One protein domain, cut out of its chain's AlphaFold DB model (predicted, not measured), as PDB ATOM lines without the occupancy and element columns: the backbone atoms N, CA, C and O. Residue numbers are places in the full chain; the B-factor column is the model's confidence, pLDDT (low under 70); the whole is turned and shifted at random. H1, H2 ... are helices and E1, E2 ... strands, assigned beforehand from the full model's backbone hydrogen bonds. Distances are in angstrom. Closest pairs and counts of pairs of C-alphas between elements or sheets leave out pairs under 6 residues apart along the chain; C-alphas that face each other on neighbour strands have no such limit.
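What this domain is: This is residues 31 to 141 of the 141 residues of an uncharacterized protein of Prevotellaceae bacterium (UniProt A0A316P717). Picture a strongly twisted sheet of four antiparallel strands, with H1 packed on it and the short helix H2 at the end where E1 begins and E4 ends. The long stretch of residues 53 to 82 loops beyond the edge strand E2 before it comes back to H1, and H3 lies off the sheet on that E2 side. The 111 printed residues include four named strands and three named helices, in the order E1 E2 H1 E3 E4 H2 H3; the sheet runs E2 E1 E4 E3, and the class is mixed, helices and strands. The whole is compact, with a radius of gyration of the C-alphas of 13.7 A and spans of 39 by 34 by 24 A.

How they stand to each other: Start at E1, residues 31 to 40, an inner strand. E2, residues 47 to 52, forms a hairpin with it; look at N 35 and O 52, 2.8 A apart and within hydrogen-bond range. On the other side of E1 is its antiparallel neighbour E4, residues 108 to 119, where N 34 and O 115 are 2.9 A apart. E3, residues 96 to 105, is the other edge strand and forms a hairpin with E4; find N 101 and O 112 at 2.9 A. E3 bends by 54 degrees at residue 99. H1, residues 83 to 91, is on the sheet; its closest C-alphas to E1 are those of Ile 83 and Ser 38, 6.1 A apart. H2, residues 122 to 126, is on the sheet at a height of 7.9 A, only just over E4, on which 3 of its 5 C-alphas fall; the closest C-alphas of the two are those of Ala 119 and Ala 125, 5.2 A apart. H3, residues 132 to 138, is not on the sheet and is apart from H1 and H2. In H1, H2 and H3 every O i to N i+4 pair is within hydrogen-bond range.

Where its parts are: Find C-alpha 31 at (459.067, 472.096, 399.587); from there E1 runs 29.6 A to residue 40. E2 covers 16.0 A, H1 12.2 A and E3 25.4 A. E4, the longest strand, runs 34.0 A from C-alpha 108 at (475.099, 460.743, 376.415) to residue 119. H2 covers 6.1 A, and H3 runs 9.9 A to C-alpha 138 at (483.334, 478.761, 402.906).

The domain as a whole: The two C-alphas farthest apart are those of Ala 43 and Ala 120, at 41.0 A. The printed part has no cut and ends at the chain's last residue, 141. The link from E2 to H1 is long, with 30 residues; within it residues 59 to 60 pair with residues 63 to 64, antiparallel. The model's mean pLDDT over the printed part is 88.7, and residues 41 to 46 and 61 to 62 are under 70.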
ATOM      1  N   ARG A  31     458.609 473.290 400.296       95.44
ATOM      2  CA  ARG A  31     459.067 472.096 399.587       95.44
ATOM      3  C   ARG A  31     460.234 472.442 398.667       95.44
ATOM      4  O   ARG A  31     460.045 473.113 397.661       95.44
ATOM      5  N   TYR A  32     461.412 471.921 398.981       97.00
ATOM      6  CA  TYR A  32     462.619 472.059 398.171       97.00
ATOM      7  C   TYR A  32     462.839 470.826 397.297       97.00
ATOM      8  O   TYR A  32     462.376 469.731 397.629       97.00
ATOM      9  N   PHE A  33     463.555 471.002 396.187       97.50
ATOM     10  CA  PHE A  33     463.857 469.943 395.226       97.50
ATOM     11  C   PHE A  33     465.361 469.836 394.974       97.50
ATOM     12  O   PHE A  33     466.089 470.825 395.046       97.50
ATOM     13  N   CYS A  34     465.806 468.620 394.680       97.25
ATOM     14  CA  CYS A  34     467.155 468.321 394.224       97.25
ATOM     15  C   CYS A  34     467.068 467.277 393.113       97.25
ATOM     16  O   CYS A  34     466.368 466.277 393.257       97.25
ATOM     17  N   GLU A  35     467.770 467.503 392.012       96.12
ATOM     18  CA  GLU A  35     467.941 466.521 390.950       96.12
ATOM     19  C   GLU A  35     469.329 465.888 391.061       96.12
ATOM     20  O   GLU A  35     470.348 466.577 390.972       96.12
ATOM     21  N   LEU A  36     469.366 464.568 391.228       95.12
ATOM     22  CA  LEU A  36     470.581 463.785 391.057       95.12
ATOM     23  C   LEU A  36     470.754 463.441 389.580       95.12
ATOM     24  O   LEU A  36     469.828 462.914 388.960       95.12
ATOM     25  N   LYS A  37     471.943 463.696 389.028       91.69
ATOM     26  CA  LYS A  37     472.309 463.298 387.657       91.69
ATOM     27  C   LYS A  37     473.477 462.334 387.695       91.69
ATOM     28  O   LYS A  37     474.525 462.685 388.237       91.69
ATOM     29  N   SER A  38     473.317 461.159 387.097       85.94
ATOM     30  CA  SER A  38     474.439 460.262 386.826       85.94
ATOM     31  C   SER A  38     475.114 460.670 385.525       85.94
ATOM     32  O   SER A  38     474.475 460.641 384.472       85.94
ATOM     33  N   VAL A  39     476.395 461.014 385.579       77.19
ATOM     34  CA  VAL A  39     477.174 461.292 384.373       77.19
ATOM     35  C   VAL A  39     478.305 460.282 384.275       77.19
ATOM     36  O   VAL A  39     479.089 460.114 385.213       77.19
ATOM     37  N   GLU A  40     478.374 459.596 383.138       73.69
ATOM     38  CA  GLU A  40     479.504 458.735 382.809       73.69
ATOM     39  C   GLU A  40     480.750 459.590 382.553       73.69
ATOM     40  O   GLU A  40     480.704 460.611 381.857       73.69
ATOM     41  N   ASN A  41     481.878 459.198 383.145       65.88
ATOM     42  CA  ASN A  41     483.151 459.826 382.840       65.88
ATOM     43  C   ASN A  41     483.690 459.251 381.524       65.88
ATOM     44  O   ASN A  41     484.009 458.074 381.430       65.88
ATOM     45  N   ASN A  42     483.863 460.088 380.504       58.59
ATOM     46  CA  ASN A  42     484.379 459.631 379.211       58.59
ATOM     47  C   ASN A  42     485.836 459.112 379.279       58.59
ATOM     48  O   ASN A  42     486.288 458.455 378.346       58.59
ATOM     49  N   ALA A  43     486.584 459.418 380.348       57.41
ATOM     50  CA  ALA A  43     487.984 459.020 380.522       57.41
ATOM     51  C   ALA A  43     488.186 457.788 381.431       57.41
ATOM     52  O   ALA A  43     489.288 457.243 381.480       57.41
ATOM     53  N   SER A  44     487.156 457.344 382.157       56.25
ATOM     54  CA  SER A  44     487.226 456.190 383.062       56.25
ATOM     55  C   SER A  44     485.852 455.559 383.259       56.25
ATOM     56  O   SER A  44     484.847 456.250 383.254       56.25
ATOM     57  N   SER A  45     485.782 454.267 383.577       59.06
ATOM     58  CA  SER A  45     484.523 453.592 383.955       59.06
ATOM     59  C   SER A  45     483.882 454.112 385.260       59.06
ATOM     60  O   SER A  45     482.929 453.524 385.764       59.06
ATOM     61  N   SER A  46     484.406 455.197 385.837       62.41
ATOM     62  CA  SER A  46     483.870 455.834 387.035       62.41
ATOM     63  C   SER A  46     482.686 456.731 386.683       62.41
ATOM     64  O   SER A  46     482.805 457.623 385.844       62.41
ATOM     65  N   MET A  47     481.579 456.571 387.388       70.81
ATOM     66  CA  MET A  47     480.456 457.499 387.342       70.81
ATOM     67  C   MET A  47     480.634 458.567 388.424       70.81
ATOM     68  O   MET A  47     481.144 458.266 389.502       70.81
ATOM     69  N   TYR A  48     480.190 459.797 388.177       81.50
ATOM     70  CA  TYR A  48     480.002 460.772 389.256       81.50
ATOM     71  C   TYR A  48     478.560 461.275 389.276       81.50
ATOM     72  O   TYR A  48     477.855 461.262 388.261       81.50
ATOM     73  N   VAL A  49     478.110 461.667 390.468       90.31
ATOM     74  CA  VAL A  49     476.740 462.121 390.715       90.31
ATOM     75  C   VAL A  49     476.745 463.611 391.020       90.31
ATOM     76  O   VAL A  49     477.442 464.082 391.921       90.31
ATOM     77  N   ILE A  50     475.953 464.355 390.257       91.81
ATOM     78  CA  ILE A  50     475.736 465.790 390.446       91.81
ATOM     79  C   ILE A  50     474.512 465.985 391.328       91.81
ATOM     80  O   ILE A  50     473.489 465.353 391.080       91.81
ATOM     81  N   PHE A  51     474.594 466.912 392.281       94.94
ATOM     82  CA  PHE A  51     473.471 467.317 393.122       94.94
ATOM     83  C   PHE A  51     472.998 468.705 392.676       94.94
ATOM     84  O   PHE A  51     473.616 469.727 392.993       94.94
ATOM     85  N   ASP A  52     471.923 468.756 391.887       93.94
ATOM     86  CA  ASP A  52     471.377 469.999 391.349       93.94
ATOM     87  C   ASP A  52     470.202 470.512 392.182       93.94
ATOM     88  O   ASP A  52     469.084 470.012 392.101       93.94
ATOM     89  N   PHE A  53     470.452 471.554 392.970       94.62
ATOM     90  CA  PHE A  53     469.431 472.237 393.766       94.62
ATOM     91  C   PHE A  53     468.755 473.412 393.030       94.62
ATOM     92  O   PHE A  53     468.058 474.206 393.655       94.62
ATOM     93  N   GLY A  54     469.003 473.593 391.726       90.12
ATOM     94  CA  GLY A  54     468.377 474.649 390.918       90.12
ATOM     95  C   GLY A  54     468.923 476.066 391.145       90.12
ATOM     96  O   GLY A  54     468.410 477.018 390.567       90.12
ATOM     97  N   THR A  55     469.975 476.235 391.951       84.31
ATOM     98  CA  THR A  55     470.560 477.557 392.262       84.31
ATOM     99  C   THR A  55     471.509 478.088 391.185       84.31
ATOM    100  O   THR A  55     471.839 479.272 391.176       84.31
ATOM    101  N   ARG A  56     471.980 477.220 390.281       81.00
ATOM    102  CA  ARG A  56     472.868 477.553 389.155       81.00
ATOM    103  C   ARG A  56     472.769 476.493 388.061       81.00
ATOM    104  O   ARG A  56     472.315 475.386 388.335       81.00
ATOM    105  N   SER A  57     473.229 476.792 386.846       80.50
ATOM    106  CA  SER A  57     473.267 475.815 385.743       80.50
ATOM    107  C   SER A  57     474.069 474.561 386.120       80.50
ATOM    108  O   SER A  57     475.081 474.655 386.808       80.50
ATOM    109  N   SER A  58     473.611 473.381 385.689       73.06
ATOM    110  CA  SER A  58     474.364 472.116 385.808       73.06
ATOM    111  C   SER A  58     475.481 471.959 384.776       73.06
ATOM    112  O   SER A  58     476.279 471.032 384.886       73.06
ATOM    113  N   TYR A  59     475.550 472.874 383.810       74.12
ATOM    114  CA  TYR A  59     476.562 472.897 382.764       74.12
ATOM    115  C   TYR A  59     477.290 474.240 382.753       74.12
ATOM    116  O   TYR A  59     476.687 475.294 382.984       74.12
ATOM    117  N   ASN A  60     478.583 474.190 382.461       74.69
ATOM    118  CA  ASN A  60     479.448 475.327 382.188       74.69
ATOM    119  C   ASN A  60     480.125 475.139 380.811       74.69
ATOM    120  O   ASN A  60     479.852 474.176 380.098       74.69
ATOM    121  N   LEU A  61     481.012 476.060 380.425       68.69
ATOM    122  CA  LEU A  61     481.707 476.024 379.126       68.69
ATOM    123  C   LEU A  61     482.573 474.765 378.906       68.69
ATOM    124  O   LEU A  61     482.979 474.505 377.780       68.69
ATOM    125  N   LEU A  62     482.865 474.002 379.961       66.25
ATOM    126  CA  LEU A  62     483.660 472.772 379.940       66.25
ATOM    127  C   LEU A  62     482.787 471.509 380.075       66.25
ATOM    128  O   LEU A  62     483.307 470.419 380.306       66.25
ATOM    129  N   GLY A  63     481.464 471.645 379.938       73.19
ATOM    130  CA  GLY A  63     480.504 470.558 380.085       73.19
ATOM    131  C   GLY A  63     479.866 470.562 381.468       73.19
ATOM    132  O   GLY A  63     479.299 471.560 381.898       73.19
ATOM    133  N   VAL A  64     479.905 469.431 382.158       74.62
ATOM    134  CA  VAL A  64     479.227 469.258 383.444       74.62
ATOM    135  C   VAL A  64     479.924 470.036 384.565       74.62
ATOM    136  O   VAL A  64     481.146 470.012 384.707       74.62
ATOM    137  N   ASP A  65     479.138 470.721 385.398       81.88
ATOM    138  CA  ASP A  65     479.657 471.496 386.519       81.88
ATOM    139  C   ASP A  65     480.043 470.610 387.716       81.88
ATOM    140  O   ASP A  65     479.260 470.385 388.642       81.88
ATOM    141  N   ASN A  66     481.299 470.160 387.725       82.69
ATOM    142  CA  ASN A  66     481.876 469.354 388.807       82.69
ATOM    143  C   ASN A  66     481.846 470.037 390.181       82.69
ATOM    144  O   ASN A  66     481.989 469.356 391.196       82.69
ATOM    145  N   ASP A  67     481.623 471.352 390.271       88.69
ATOM    146  CA  ASP A  67     481.493 472.011 391.571       88.69
ATOM    147  C   ASP A  67     480.179 471.646 392.292       88.69
ATOM    148  O   ASP A  67     479.978 472.024 393.446       88.69
ATOM    149  N   LYS A  68     479.261 470.943 391.619       90.56
ATOM    150  CA  LYS A  68     478.020 470.404 392.191       90.56
ATOM    151  C   LYS A  68     478.156 468.972 392.727       90.56
ATOM    152  O   LYS A  68     477.171 468.407 393.196       90.56
ATOM    153  N   THR A  69     479.347 468.380 392.660       93.00
ATOM    154  CA  THR A  69     479.645 467.131 393.373       93.00
ATOM    155  C   THR A  69     479.677 467.381 394.880       93.00
ATOM    156  O   THR A  69     479.984 468.491 395.332       93.00
ATOM    157  N   VAL A  70     479.329 466.358 395.660       94.50
ATOM    158  CA  VAL A  70     479.346 466.416 397.127       94.50
ATOM    159  C   VAL A  70     480.748 466.105 397.645       94.50
ATOM    160  O   VAL A  70     481.445 465.246 397.108       94.50
ATOM    161  N   VAL A  71     481.157 466.813 398.695       95.31
ATOM    162  CA  VAL A  71     482.457 466.667 399.351       95.31
ATOM    163  C   VAL A  71     482.303 466.378 400.841       95.31
ATOM    164  O   VAL A  71     481.301 466.739 401.459       95.31
ATOM    165  N   ASP A  72     483.315 465.737 401.418       95.19
ATOM    166  CA  ASP A  72     483.450 465.575 402.861       95.19
ATOM    167  C   ASP A  72     483.885 466.882 403.552       95.19
ATOM    168  O   ASP A  72     484.132 467.914 402.923       95.19
ATOM    169  N   GLU A  73     484.026 466.834 404.877       93.81
ATOM    170  CA  GLU A  73     484.434 467.975 405.711       93.81
ATOM    171  C   GLU A  73     485.816 468.550 405.348       93.81
ATOM    172  O   GLU A  73     486.124 469.701 405.668       93.81
ATOM    173  N   LYS A  74     486.665 467.765 404.675       94.50
ATOM    174  CA  LYS A  74     488.001 468.172 404.218       94.50
ATOM    175  C   LYS A  74     487.975 468.719 402.787       94.50
ATOM    176  O   LYS A  74     489.007 469.188 402.300       94.50
ATOM    177  N   GLY A  75     486.820 468.698 402.124       93.94
ATOM    178  CA  GLY A  75     486.646 469.107 400.736       93.94
ATOM    179  C   GLY A  75     487.019 468.023 399.722       93.94
ATOM    180  O   GLY A  75     487.188 468.341 398.544       93.94
ATOM    181  N   LYS A  76     487.176 466.763 400.151       94.06
ATOM    182  CA  LYS A  76     487.418 465.631 399.249       94.06
ATOM    183  C   LYS A  76     486.088 465.145 398.678       94.06
ATOM    184  O   LYS A  76     485.142 464.938 399.428       94.06
ATOM    185  N   GLU A  77     486.026 464.946 397.363       92.19
ATOM    186  CA  GLU A  77     484.833 464.417 396.689       92.19
ATOM    187  C   GLU A  77     484.430 463.049 397.258       92.19
ATOM    188  O   GLU A  77     485.272 462.169 397.472       92.19
ATOM    189  N   ILE A  78     483.132 462.896 397.525       92.31
ATOM    190  CA  ILE A  78     482.529 461.632 397.939       92.31
ATOM    191  C   ILE A  78     482.220 460.836 396.670       92.31
ATOM    192  O   ILE A  78     481.435 461.269 395.828       92.31
ATOM    193  N   ASN A  79     482.846 459.668 396.541       89.31
ATOM    194  CA  ASN A  79     482.600 458.757 395.431       89.31
ATOM    195  C   ASN A  79     481.420 457.849 395.769       89.31
ATOM    196  O   ASN A  79     481.484 457.101 396.742       89.31
ATOM    197  N   PHE A  80     480.385 457.894 394.939       90.81
ATOM    198  CA  PHE A  80     479.241 456.992 395.020       90.81
ATOM    199  C   PHE A  80     479.433 455.826 394.053       90.81
ATOM    200  O   PHE A  80     479.889 456.024 392.927       90.81
ATOM    201  N   ASN A  81     479.036 454.620 394.458       88.38
ATOM    202  CA  ASN A  81     479.082 453.437 393.590       88.38
ATOM    203  C   ASN A  81     478.082 453.523 392.422       88.38
ATOM    204  O   ASN A  81     478.234 452.840 391.413       88.38
ATOM    205  N   GLY A  82     477.051 454.359 392.555       87.62
ATOM    206  CA  GLY A  82     476.018 454.587 391.554       87.62
ATOM    207  C   GLY A  82     474.963 455.571 392.056       87.62
ATOM    208  O   GLY A  82     475.058 456.092 393.167       87.62
ATOM    209  N   ILE A  83     473.921 455.815 391.254       91.19
ATOM    210  CA  ILE A  83     472.858 456.768 391.620       91.19
ATOM    211  C   ILE A  83     472.016 456.273 392.805       91.19
ATOM    212  O   ILE A  83     471.475 457.091 393.538       91.19
ATOM    213  N   VAL A  84     471.957 454.955 393.029       93.44
ATOM    214  CA  VAL A  84     471.283 454.338 394.186       93.44
ATOM    215  C   VAL A  84     472.027 454.643 395.489       93.44
ATOM    216  O   VAL A  84     471.409 455.066 396.451       93.44
ATOM    217  N   ASP A  85     473.356 454.539 395.500       94.94
ATOM    218  CA  ASP A  85     474.188 454.898 396.663       94.94
ATOM    219  C   ASP A  85     474.049 456.400 396.998       94.94
ATOM    220  O   ASP A  85     473.855 456.807 398.142       94.94
ATOM    221  N   ALA A  86     474.008 457.251 395.966       95.50
ATOM    222  CA  ALA A  86     473.697 458.669 396.148       95.50
ATOM    223  C   ALA A  86     472.249 458.922 396.619       95.50
ATOM    224  O   ALA A  86     471.997 459.896 397.333       95.50
ATOM    225  N   ALA A  87     471.294 458.067 396.243       96.56
ATOM    226  CA  ALA A  87     469.917 458.131 396.722       96.56
ATOM    227  C   ALA A  87     469.819 457.779 398.213       96.56
ATOM    228  O   ALA A  87     469.131 458.491 398.943       96.56
ATOM    229  N   ASP A  88     470.544 456.759 398.674       97.75
ATOM    230  CA  ASP A  88     470.626 456.405 400.097       97.75
ATOM    231  C   ASP A  88     471.225 457.567 400.906       97.75
ATOM    232  O   ASP A  88     470.650 458.004 401.904       97.75
ATOM    233  N   TYR A  89     472.294 458.192 400.398       97.38
ATOM    234  CA  TYR A  89     472.880 459.396 400.998       97.38
ATOM    235  C   TYR A  89     471.875 460.554 401.159       97.38
ATOM    236  O   TYR A  89     471.929 461.299 402.150       97.38
ATOM    237  N   MET A  90     470.975 460.727 400.184       98.06
ATOM    238  CA  MET A  90     469.891 461.714 400.226       98.06
ATOM    239  C   MET A  90     468.805 461.314 401.235       98.06
ATOM    240  O   MET A  90     468.370 462.156 402.031       98.06
ATOM    241  N   ALA A  91     468.403 460.042 401.242       98.06
ATOM    242  CA  ALA A  91     467.400 459.495 402.151       98.06
ATOM    243  C   ALA A  91     467.816 459.642 403.622       98.06
ATOM    244  O   ALA A  91     467.034 460.155 404.427       98.06
ATOM    245  N   ASP A  92     469.078 459.345 403.946       97.94
ATOM    246  CA  ASP A  92     469.668 459.532 405.282       97.94
ATOM    247  C   ASP A  92     469.588 460.985 405.780       97.94
ATOM    248  O   ASP A  92     469.656 461.260 406.979       97.94
ATOM    249  N   ARG A  93     469.424 461.943 404.862       97.69
ATOM    250  CA  ARG A  93     469.320 463.385 405.144       97.69
ATOM    251  C   ARG A  93     467.893 463.911 405.040       97.69
ATOM    252  O   ARG A  93     467.680 465.128 405.004       97.69
ATOM    253  N   GLY A  94     466.911 463.013 405.015       97.31
ATOM    254  CA  GLY A  94     465.488 463.339 405.014       97.31
ATOM    255  C   GLY A  94     464.950 463.796 403.660       97.31
ATOM    256  O   GLY A  94     463.890 464.419 403.611       97.31
ATOM    257  N   TRP A  95     465.664 463.530 402.566       98.50
ATOM    258  CA  TRP A  95     465.138 463.743 401.222       98.50
ATOM    259  C   TRP A  95     464.342 462.520 400.767       98.50
ATOM    260  O   TRP A  95     464.766 461.383 400.931       98.50
ATOM    261  N   SER A  96     463.177 462.753 400.172       98.38
ATOM    262  CA  SER A  96     462.293 461.713 399.645       98.38
ATOM    263  C   SER A  96     462.387 461.654 398.127       98.38
ATOM    264  O   SER A  96     462.336 462.690 397.463       98.38
ATOM    265  N   PHE A  97     462.495 460.449 397.576       98.25
ATOM    266  CA  PHE A  97     462.433 460.226 396.135       98.25
ATOM    267  C   PHE A  97     461.050 460.598 395.575       98.25
ATOM    268  O   PHE A  97     460.027 460.317 396.198       98.25
ATOM    269  N   VAL A  98     461.024 461.226 394.398       98.19
ATOM    270  CA  VAL A  98     459.796 461.655 393.707       98.19
ATOM    271  C   VAL A  98     459.624 460.916 392.386       98.19
ATOM    272  O   VAL A  98     458.570 460.338 392.140       98.19
ATOM    273  N   GLN A  99     460.639 460.955 391.519       97.62
ATOM    274  CA  GLN A  99     460.582 460.338 390.192       97.62
ATOM    275  C   GLN A  99     461.979 460.125 389.609       97.62
ATOM    276  O   GLN A  99     462.925 460.817 389.981       97.62
ATOM    277  N   ALA A 100     462.081 459.224 388.633       96.69
ATOM    278  CA  ALA A 100     463.276 459.025 387.826       96.69
ATOM    279  C   ALA A 100     462.920 459.007 386.337       96.69
ATOM    280  O   ALA A 100     461.864 458.508 385.949       96.69
ATOM    281  N   TYR A 101     463.805 459.554 385.513       94.25
ATOM    282  CA  TYR A 101     463.698 459.549 384.058       94.25
ATOM    283  C   TYR A 101     465.097 459.602 383.435       94.25
ATOM    284  O   TYR A 101     466.086 459.869 384.121       94.25
ATOM    285  N   SER A 102     465.196 459.329 382.138       90.38
ATOM    286  CA  SER A 102     466.456 459.425 381.399       90.38
ATOM    287  C   SER A 102     466.332 460.442 380.282       90.38
ATOM    288  O   SER A 102     465.273 460.570 379.669       90.38
ATOM    289  N   THR A 103     467.423 461.136 379.994       88.06
ATOM    290  CA  THR A 103     467.541 461.999 378.817       88.06
ATOM    291  C   THR A 103     468.804 461.683 378.047       88.06
ATOM    292  O   THR A 103     469.651 460.920 378.510       88.06
ATOM    293  N   VAL A 104     468.911 462.277 376.863       84.19
ATOM    294  CA  VAL A 104     470.142 462.297 376.083       84.19
ATOM    295  C   VAL A 104     470.662 463.730 376.094       84.19
ATOM    296  O   VAL A 104     469.983 464.622 375.588       84.19
ATOM    297  N   ASP A 105     471.836 463.939 376.686       78.69
ATOM    298  CA  ASP A 105     472.526 465.230 376.717       78.69
ATOM    299  C   ASP A 105     473.863 465.094 375.987       78.69
ATOM    300  O   ASP A 105     474.719 464.318 376.416       78.69
ATOM    301  N   ASP A 106     474.062 465.843 374.900       76.88
ATOM    302  CA  ASP A 106     475.263 465.752 374.055       76.88
ATOM    303  C   ASP A 106     475.622 464.288 373.711       76.88
ATOM    304  O   ASP A 106     476.717 463.818 374.019       76.88
ATOM    305  N   ASP A 107     474.651 463.543 373.168       75.81
ATOM    306  CA  ASP A 107     474.754 462.117 372.810       75.81
ATOM    307  C   ASP A 107     475.062 461.148 373.969       75.81
ATOM    308  O   ASP A 107     475.381 459.980 373.746       75.81
ATOM    309  N   ARG A 108     474.917 461.589 375.226       76.56
ATOM    310  CA  ARG A 108     475.099 460.743 376.415       76.56
ATOM    311  C   ARG A 108     473.780 460.490 377.117       76.56
ATOM    312  O   ARG A 108     473.036 461.426 377.402       76.56
ATOM    313  N   GLN A 109     473.512 459.231 377.453       81.62
ATOM    314  CA  GLN A 109     472.373 458.893 378.297       81.62
ATOM    315  C   GLN A 109     472.644 459.346 379.736       81.62
ATOM    316  O   GLN A 109     473.642 458.971 380.344       81.62
ATOM    317  N   VAL A 110     471.741 460.148 380.291       85.81
ATOM    318  CA  VAL A 110     471.834 460.673 381.657       85.81
ATOM    319  C   VAL A 110     470.612 460.207 382.434       85.81
ATOM    320  O   VAL A 110     469.482 460.532 382.068       85.81
ATOM    321  N   ALA A 111     470.812 459.448 383.515       89.81
ATOM    322  CA  ALA A 111     469.740 459.151 384.458       89.81
ATOM    323  C   ALA A 111     469.561 460.327 385.428       89.81
ATOM    324  O   ALA A 111     470.532 460.860 385.975       89.81
ATOM    325  N   ARG A 112     468.305 460.729 385.630       93.31
ATOM    326  CA  ARG A 112     467.906 461.883 386.437       93.31
ATOM    327  C   ARG A 112     466.875 461.477 387.465       93.31
ATOM    328  O   ARG A 112     465.832 460.934 387.108       93.31
ATOM    329  N   TRP A 113     467.188 461.691 388.735       97.19
ATOM    330  CA  TRP A 113     466.338 461.306 389.857       97.19
ATOM    331  C   TRP A 113     465.988 462.550 390.665       97.19
ATOM    332  O   TRP A 113     466.871 463.260 391.141       97.19
ATOM    333  N   ILE A 114     464.696 462.826 390.812       98.12
ATOM    334  CA  ILE A 114     464.189 463.989 391.535       98.12
ATOM    335  C   ILE A 114     463.894 463.593 392.976       98.12
ATOM    336  O   ILE A 114     463.153 462.644 393.232       98.12
ATOM    337  N   PHE A 115     464.434 464.372 393.903       98.62
ATOM    338  CA  PHE A 115     464.206 464.279 395.336       98.62
ATOM    339  C   PHE A 115     463.550 465.551 395.858       98.62
ATOM    340  O   PHE A 115     463.734 466.640 395.310       98.62
ATOM    341  N   THR A 116     462.812 465.424 396.956       98.25
ATOM    342  CA  THR A 116     462.189 466.551 397.644       98.25
ATOM    343  C   THR A 116     462.367 466.491 399.155       98.25
ATOM    344  O   THR A 116     462.473 465.410 399.729       98.25
ATOM    345  N   LYS A 117     462.379 467.653 399.811       97.38
ATOM    346  CA  LYS A 117     462.410 467.774 401.271       97.38
ATOM    347  C   LYS A 117     461.595 468.979 401.722       97.38
ATOM    348  O   LYS A 117     461.661 470.041 401.104       97.38
ATOM    349  N   GLN A 118     460.827 468.811 402.796       95.56
ATOM    350  CA  GLN A 118     460.162 469.924 403.472       95.56
ATOM    351  C   GLN A 118     461.091 470.505 404.540       95.56
ATOM    352  O   GLN A 118     461.647 469.752 405.336       95.56
ATOM    353  N   ALA A 119     461.282 471.821 404.535       94.75
ATOM    354  CA  ALA A 119     462.122 472.533 405.501       94.75
ATOM    355  C   ALA A 119     461.667 473.994 405.637       94.75
ATOM    356  O   ALA A 119     460.993 474.509 404.745       94.75
ATOM    357  N   ALA A 120     462.034 474.687 406.717       92.94
ATOM    358  CA  ALA A 120     461.698 476.104 406.890       92.94
ATOM    359  C   ALA A 120     462.578 477.033 406.032       92.94
ATOM    360  O   ALA A 120     462.221 478.183 405.784       92.94
ATOM    361  N   SER A 121     463.732 476.548 405.567       93.81
ATOM    362  CA  SER A 121     464.628 477.281 404.669       93.81
ATOM    363  C   SER A 121     465.412 476.344 403.749       93.81
ATOM    364  O   SER A 121     465.529 475.145 404.012       93.81
ATOM    365  N   PHE A 122     466.003 476.901 402.688       93.31
ATOM    366  CA  PHE A 122     466.874 476.139 401.793       93.31
ATOM    367  C   PHE A 122     468.108 475.598 402.526       93.31
ATOM    368  O   PHE A 122     468.513 474.460 402.290       93.31
ATOM    369  N   GLU A 123     468.652 476.364 403.475       93.88
ATOM    370  CA  GLU A 123     469.843 475.951 404.224       93.88
ATOM    371  C   GLU A 123     469.554 474.803 405.183       93.88
ATOM    372  O   GLU A 123     470.374 473.903 405.343       93.88
ATOM    373  N   GLU A 124     468.354 474.774 405.761       95.06
ATOM    374  CA  GLU A 124     467.886 473.628 406.538       95.06
ATOM    375  C   GLU A 124     467.628 472.405 405.643       95.06
ATOM    376  O   GLU A 124     468.000 471.284 405.997       95.06
ATOM    377  N   ALA A 125     467.045 472.593 404.451       95.81
ATOM    378  CA  ALA A 125     466.848 471.495 403.505       95.81
ATOM    379  C   ALA A 125     468.189 470.849 403.125       95.81
ATOM    380  O   ALA A 125     468.329 469.622 403.163       95.81
ATOM    381  N   LYS A 126     469.184 471.683 402.815       95.62
ATOM    382  CA  LYS A 126     470.521 471.285 402.371       95.62
ATOM    383  C   LYS A 126     471.473 470.920 403.519       95.62
ATOM    384  O   LYS A 126     472.578 470.445 403.259       95.62
ATOM    385  N   ALA A 127     471.071 471.095 404.777       95.06
ATOM    386  CA  ALA A 127     471.905 470.783 405.934       95.06
ATOM    387  C   ALA A 127     472.498 469.363 405.844       95.06
ATOM    388  O   ALA A 127     471.800 468.390 405.550       95.06
ATOM    389  N   GLY A 128     473.811 469.256 406.068       95.38
ATOM    390  CA  GLY A 128     474.555 467.999 405.939       95.38
ATOM    391  C   GLY A 128     474.926 467.604 404.502       95.38
ATOM    392  O   GLY A 128     475.522 466.543 404.318       95.38
ATOM    393  N   ILE A 129     474.611 468.421 403.490       96.69
ATOM    394  CA  ILE A 129     475.045 468.235 402.098       96.69
ATOM    395  C   ILE A 129     475.954 469.396 401.700       96.69
ATOM    396  O   ILE A 129     475.495 470.509 401.444       96.69
ATOM    397  N   MET A 130     477.253 469.124 401.613       96.00
ATOM    398  CA  MET A 130     478.241 470.103 401.176       96.00
ATOM    399  C   MET A 130     478.659 469.809 399.744       96.00
ATOM    400  O   MET A 130     479.220 468.755 399.468       96.00
ATOM    401  N   THR A 131     478.402 470.735 398.825       95.06
ATOM    402  CA  THR A 131     478.975 470.648 397.480       95.06
ATOM    403  C   THR A 131     480.376 471.248 397.457       95.06
ATOM    404  O   THR A 131     480.734 472.087 398.291       95.06
ATOM    405  N   LYS A 132     481.174 470.874 396.459       94.62
ATOM    406  CA  LYS A 132     482.491 471.474 396.218       94.62
ATOM    407  C   LYS A 132     482.416 472.999 396.067       94.62
ATOM    408  O   LYS A 132     483.314 473.704 396.531       94.62
ATOM    409  N   TYR A 133     481.341 473.527 395.477       92.75
ATOM    410  CA  TYR A 133     481.068 474.964 395.444       92.75
ATOM    411  C   TYR A 133     480.926 475.555 396.848       92.75
ATOM    412  O   TYR A 133     481.602 476.536 397.153       92.75
ATOM    413  N   ASP A 134     480.094 474.955 397.700       93.56
ATOM    414  CA  ASP A 134     479.864 475.449 399.064       93.56
ATOM    415  C   ASP A 134     481.172 475.493 399.852       93.56
ATOM    416  O   ASP A 134     481.497 476.514 400.457       93.56
ATOM    417  N   TYR A 135     481.973 474.429 399.755       95.50
ATOM    418  CA  TYR A 135     483.284 474.356 400.393       95.50
ATOM    419  C   TYR A 135     484.221 475.481 399.920       95.50
ATOM    420  O   TYR A 135     484.855 476.158 400.734       95.50
ATOM    421  N   LYS A 136     484.274 475.750 398.606       94.19
ATOM    422  CA  LYS A 136     485.056 476.871 398.053       94.19
ATOM    423  C   LYS A 136     484.570 478.226 398.566       94.19
ATOM    424  O   LYS A 136     485.403 479.087 398.835       94.19
ATOM    425  N   GLN A 137     483.259 478.443 398.687       92.44
ATOM    426  CA  GLN A 137     482.721 479.700 399.225       92.44
ATOM    427  C   GLN A 137     483.015 479.851 400.719       92.44
ATOM    428  O   GLN A 137     483.353 480.946 401.159       92.44
ATOM    429  N   MET A 138     482.955 478.760 401.491       92.44
ATOM    430  CA  MET A 138     483.334 478.761 402.906       92.44
ATOM    431  C   MET A 138     484.801 479.149 403.113       92.44
ATOM    432  O   MET A 138     485.089 479.897 404.034       92.44
ATOM    433  N   LYS A 139     485.721 478.689 402.253       92.06
ATOM    434  CA  LYS A 139     487.158 479.017 402.347       92.06
ATOM    435  C   LYS A 139     487.519 480.451 401.949       92.06
ATOM    436  O   LYS A 139     488.645 480.868 402.196       92.06
ATOM    437  N   LYS A 140     486.615 481.171 401.279       89.88
ATOM    438  CA  LYS A 140     486.821 482.569 400.866       89.88
ATOM    439  C   LYS A 140     486.349 483.586 401.908       89.88
ATOM    440  O   LYS A 140     486.650 484.765 401.745       89.88
ATOM    441  N   LYS A 141     485.574 483.144 402.899       70.62
ATOM    442  CA  LYS A 141     485.152 483.948 404.051       70.62
ATOM    443  C   LYS A 141     486.218 483.889 405.134       70.62
ATOM    444  O   LYS A 141     486.379 484.925 405.810       70.62
TER     445      LYS A 141